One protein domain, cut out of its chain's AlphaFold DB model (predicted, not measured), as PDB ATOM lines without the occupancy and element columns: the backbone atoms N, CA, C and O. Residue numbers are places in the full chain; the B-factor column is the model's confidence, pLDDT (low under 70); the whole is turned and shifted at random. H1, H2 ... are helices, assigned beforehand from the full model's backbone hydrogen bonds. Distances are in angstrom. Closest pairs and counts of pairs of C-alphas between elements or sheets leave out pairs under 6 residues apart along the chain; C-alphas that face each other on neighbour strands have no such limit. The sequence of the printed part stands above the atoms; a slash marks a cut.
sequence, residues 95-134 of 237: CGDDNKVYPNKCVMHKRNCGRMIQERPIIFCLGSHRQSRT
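What this domain is: This is residues 95 to 134 of the 237 residues of the protein "Four-domain proteases inhibitor" of Sarcoptes scabiei (UniProt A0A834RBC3). A small rod with little regular structure, mostly loop: the first stretch, residues 95 to 104, folds in the middle, H1 lies toward one end and H2 toward the other, and the tail, residues 129 to 134, sticks out beyond H2. The printed part has 40 residues with two named helices, H1 then H2, and no named strand; the class is all helix, though the helices hold only 13 residues. It is only just loose, close to compact, with a radius of gyration of the C-alphas of 10.8 A, and spans 35 by 14 by 13 A.

How they stand to each other: Residues 95 to 96 pair briefly with residues 119 to 120, antiparallel. H1, residues 105 to 111, and H2, residues 123 to 128, are apart. Every O i to N i+4 pair is within hydrogen-bond range in H1, but 1 of 2 in H2.

Where its parts are: H1 begins at C-alpha 105 (101.705, 129.679, 141.315) and is 10.0 A long. H2 is 9.1 A long and ends at C-alpha 128 (109.325, 131.042, 122.541).

The domain as a whole: The farthest C-alphas, of Gly 114 and Thr 134, are 35.9 A apart. The link from H1 to H2, 11 residues, is long. The printed part has no cut. Residues 127 to 134 of this model have pLDDT under 70.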
ATOM      1  N   CYS A  95     106.093 127.979 134.434       90.44
ATOM      2  CA  CYS A  95     105.611 128.041 133.057       90.44
ATOM      3  C   CYS A  95     104.238 127.383 132.976       90.44
ATOM      4  O   CYS A  95     104.099 126.204 133.301       90.44
ATOM      5  N   GLY A  96     103.236 128.147 132.555       92.62
ATOM      6  CA  GLY A  96     101.905 127.645 132.261       92.62
ATOM      7  C   GLY A  96     101.862 126.896 130.932       92.62
ATOM      8  O   GLY A  96     102.683 127.084 130.029       92.62
ATOM      9  N   ASP A  97     100.873 126.026 130.782       91.69
ATOM     10  CA  ASP A  97     100.588 125.323 129.536       91.69
ATOM     11  C   ASP A  97      99.923 126.196 128.466       91.69
ATOM     12  O   ASP A  97      99.779 125.755 127.324       91.69
ATOM     13  N   ASP A  98      99.617 127.441 128.817       91.06
ATOM     14  CA  ASP A  98      99.319 128.559 127.925       91.06
ATOM     15  C   ASP A  98     100.585 129.261 127.391       91.06
ATOM     16  O   ASP A  98     100.493 130.265 126.683       91.06
ATOM     17  N   ASN A  99     101.764 128.704 127.691       87.94
ATOM     18  CA  ASN A  99     103.093 129.197 127.327       87.94
ATOM     19  C   ASN A  99     103.457 130.556 127.945       87.94
ATOM     20  O   ASN A  99     104.332 131.245 127.417       87.94
ATOM     21  N   LYS A 100     102.830 130.934 129.063       88.19
ATOM     22  CA  LYS A 100     103.193 132.138 129.818       88.19
ATOM     23  C   LYS A 100     104.003 131.789 131.054       88.19
ATOM     24  O   LYS A 100     103.767 130.775 131.708       88.19
ATOM     25  N   VAL A 101     104.958 132.651 131.391       86.62
ATOM     26  CA  VAL A 101     105.652 132.578 132.679       86.62
ATOM     27  C   VAL A 101     104.888 133.414 133.693       86.62
ATOM     28  O   VAL A 101     104.518 134.554 133.412       86.62
ATOM     29  N   TYR A 102     104.673 132.849 134.873       88.75
ATOM     30  CA  TYR A 102     104.068 133.538 136.005       88.75
ATOM     31  C   TYR A 102     105.100 133.701 137.121       88.75
ATOM     32  O   TYR A 102     105.883 132.773 137.324       88.75
ATOM     33  N   PRO A 103     105.087 134.822 137.871       84.75
ATOM     34  CA  PRO A 103     106.019 135.048 138.979       84.75
ATOM     35  C   PRO A 103     105.982 133.950 140.042       84.75
ATOM     36  O   PRO A 103     107.013 133.602 140.600       84.75
ATOM     37  N   ASN A 104     104.787 133.414 140.305       85.31
ATOM     38  CA  ASN A 104     104.560 132.249 141.147       85.31
ATOM     39  C   ASN A 104     103.194 131.611 140.847       85.31
ATOM     40  O   ASN A 104     102.361 132.162 140.116       85.31
ATOM     41  N   LYS A 105     102.948 130.450 141.458       90.56
ATOM     42  CA  LYS A 105     101.705 129.679 141.315       90.56
ATOM     43  C   LYS A 105     100.445 130.425 141.747       90.56
ATOM     44  O   LYS A 105      99.418 130.315 141.079       90.56
ATOM     45  N   CYS A 106     100.511 131.213 142.821       93.25
ATOM     46  CA  CYS A 106      99.365 132.013 143.253       93.25
ATOM     47  C   CYS A 106      98.996 133.045 142.188       93.25
ATOM     48  O   CYS A 106      97.835 133.132 141.791       93.25
ATOM     49  N   VAL A 107      99.984 133.779 141.665       93.19
ATOM     50  CA  VAL A 107      99.771 134.783 140.615       93.19
ATOM     51  C   VAL A 107      99.230 134.140 139.336       93.19
ATOM     52  O   VAL A 107      98.360 134.728 138.691       93.19
ATOM     53  N   MET A 108      99.667 132.924 138.993       93.56
ATOM     54  CA  MET A 108      99.074 132.153 137.895       93.56
ATOM     55  C   MET A 108      97.579 131.918 138.109       93.56
ATOM     56  O   MET A 108      96.791 132.220 137.214       93.56
ATOM     57  N   HIS A 109      97.169 131.432 139.280       94.62
ATOM     58  CA  HIS A 109      95.751 131.222 139.578       94.62
ATOM     59  C   HIS A 109      94.970 132.539 139.656       94.62
ATOM     60  O   HIS A 109      93.883 132.634 139.098       94.62
ATOM     61  N   LYS A 110      95.544 133.590 140.252       94.81
ATOM     62  CA  LYS A 110      94.924 134.923 140.351       94.81
ATOM     63  C   LYS A 110      94.624 135.526 138.977       94.81
ATOM     64  O   LYS A 110      93.525 136.026 138.756       94.81
ATOM     65  N   ARG A 111      95.595 135.489 138.053       93.94
ATOM     66  CA  ARG A 111      95.460 136.031 136.683       93.94
ATOM     67  C   ARG A 111      94.556 135.167 135.795       93.94
ATOM     68  O   ARG A 111      94.001 135.673 134.828       93.94
ATOM     69  N   ASN A 112      94.410 133.882 136.118       94.50
ATOM     70  CA  ASN A 112      93.588 132.928 135.376       94.50
ATOM     71  C   ASN A 112      92.431 132.410 136.229       94.50
ATOM     72  O   ASN A 112      92.145 131.215 136.199       94.50
ATOM     73  N   CYS A 113      91.792 133.296 136.997       93.25
ATOM     74  CA  CYS A 113      90.715 132.944 137.915       93.25
ATOM     75  C   CYS A 113      89.714 131.993 137.242       93.25
ATOM     76  O   CYS A 113      89.123 132.296 136.202       93.25
ATOM     77  N   GLY A 114      89.623 130.784 137.801       88.75
ATOM     78  CA  GLY A 114      88.693 129.758 137.352       88.75
ATOM     79  C   GLY A 114      88.955 129.140 135.969       88.75
ATOM     80  O   GLY A 114      88.150 128.363 135.448       88.75
ATOM     81  N   ARG A 115      90.130 129.407 135.399       89.94
ATOM     82  CA  ARG A 115      90.750 128.598 134.348       89.94
ATOM     83  C   ARG A 115      91.892 127.799 134.959       89.94
ATOM     84  O   ARG A 115      92.761 128.333 135.642       89.94
ATOM     85  N   MET A 116      91.921 126.500 134.691       87.69
ATOM     86  CA  MET A 116      93.034 125.668 135.133       87.69
ATOM     87  C   MET A 116      94.174 125.752 134.134       87.69
ATOM     88  O   MET A 116      94.124 125.141 133.070       87.69
ATOM     89  N   ILE A 117      95.201 126.500 134.517       91.81
ATOM     90  CA  ILE A 117      96.502 126.478 133.862       91.81
ATOM     91  C   ILE A 117      97.356 125.415 134.549       91.81
ATOM     92  O   ILE A 117      97.418 125.355 135.780       91.81
ATOM     93  N   GLN A 118      97.976 124.549 133.752       90.69
ATOM     94  CA  GLN A 118      98.877 123.517 134.253       90.69
ATOM     95  C   GLN A 118     100.323 123.978 134.182       90.69
ATOM     96  O   GLN A 118     100.754 124.552 133.186       90.69
ATOM     97  N   GLU A 119     101.093 123.637 135.206       91.56
ATOM     98  CA  GLU A 119     102.536 123.831 135.189       91.56
ATOM     99  C   GLU A 119     103.201 122.913 134.157       91.56
ATOM    100  O   GLU A 119     102.849 121.742 133.980       91.56
ATOM    101  N   ARG A 120     104.209 123.452 133.482       89.31
ATOM    102  CA  ARG A 120     105.109 122.741 132.582       89.31
ATOM    103  C   ARG A 120     106.550 123.128 132.901       89.31
ATOM    104  O   ARG A 120     106.795 124.199 133.452       89.31
ATOM    105  N   PRO A 121     107.532 122.295 132.513       88.50
ATOM    106  CA  PRO A 121     108.935 122.665 132.628       88.50
ATOM    107  C   PRO A 121     109.219 124.032 131.995       88.50
ATOM    108  O   PRO A 121     108.849 124.279 130.845       88.50
ATOM    109  N   ILE A 122     109.916 124.909 132.721       84.00
ATOM    110  CA  ILE A 122     110.118 126.310 132.318       84.00
ATOM    111  C   ILE A 122     110.754 126.467 130.927       84.00
ATOM    112  O   ILE A 122     110.484 127.434 130.217       84.00
ATOM    113  N   ILE A 123     111.526 125.468 130.487       82.44
ATOM    114  CA  ILE A 123     112.143 125.404 129.156       82.44
ATOM    115  C   ILE A 123     111.139 125.545 128.002       82.44
ATOM    116  O   ILE A 123     111.501 126.082 126.956       82.44
ATOM    117  N   PHE A 124     109.885 125.122 128.192       85.56
ATOM    118  CA  PHE A 124     108.836 125.270 127.180       85.56
ATOM    119  C   PHE A 124     108.475 126.740 126.941       85.56
ATOM    120  O   PHE A 124     108.327 127.139 125.790       85.56
ATOM    121  N   CYS A 125     108.432 127.559 127.994       83.94
ATOM    122  CA  CYS A 125     108.213 129.000 127.867       83.94
ATOM    123  C   CYS A 125     109.487 129.738 127.415       83.94
ATOM    124  O   CYS A 125     109.421 130.706 126.662       83.94
ATOM    125  N   LEU A 126     110.674 129.260 127.807       77.94
ATOM    126  CA  LEU A 126     111.948 129.853 127.371       77.94
ATOM    127  C   LEU A 126     112.217 129.671 125.866       77.94
ATOM    128  O   LEU A 126     112.945 130.472 125.280       77.94
ATOM    129  N   GLY A 127     111.652 128.632 125.240       69.00
ATOM    130  CA  GLY A 127     111.789 128.360 123.805       69.00
ATOM    131  C   GLY A 127     111.206 129.466 122.922       69.00
ATOM    132  O   GLY A 127     111.877 129.915 121.993       69.00
ATOM    133  N   SER A 128     110.012 129.959 123.262       61.28
ATOM    134  CA  SER A 128     109.325 131.042 122.541       61.28
ATOM    135  C   SER A 128     110.056 132.389 122.644       61.28
ATOM    136  O   SER A 128     110.010 133.184 121.714       61.28
ATOM    137  N   HIS A 129     110.822 132.617 123.720       60.84
ATOM    138  CA  HIS A 129     111.590 133.852 123.942       60.84
ATOM    139  C   HIS A 129     113.063 133.779 123.509       60.84
ATOM    140  O   HIS A 129     113.846 134.684 123.812       60.84
ATOM    141  N   ARG A 130     113.480 132.739 122.769       58.59
ATOM    142  CA  ARG A 130     114.839 132.698 122.197       58.59
ATOM    143  C   ARG A 130     115.106 133.865 121.241       58.59
ATOM    144  O   ARG A 130     116.223 134.369 121.232       58.59
ATOM    145  N   GLN A 131     114.093 134.323 120.504       55.34
ATOM    146  CA  GLN A 131     114.223 135.417 119.530       55.34
ATOM    147  C   GLN A 131     114.445 136.784 120.196       55.34
ATOM    148  O   GLN A 131     115.255 137.580 119.729       55.34
ATOM    149  N   SER A 132     113.819 137.014 121.352       56.00
ATOM    150  CA  SER A 132     113.988 138.229 122.157       56.00
ATOM    151  C   SER A 132     115.426 138.382 122.687       56.00
ATOM    152  O   SER A 132     115.939 139.490 122.824       56.00
ATOM    153  N   ARG A 133     116.162 137.280 122.901       56.31
ATOM    154  CA  ARG A 133     117.592 137.323 123.280       56.31
ATOM    155  C   ARG A 133     118.528 137.743 122.145       56.31
ATOM    156  O   ARG A 133     119.629 138.188 122.432       56.31
ATOM    157  N   THR A 134     118.107 137.601 120.889       60.25
ATOM    158  CA  THR A 134     118.924 137.913 119.702       60.25
ATOM    159  C   THR A 134     118.483 139.184 118.982       60.25
ATOM    160  O   THR A 134     119.237 139.710 118.172       60.25
TER     161      THR A 134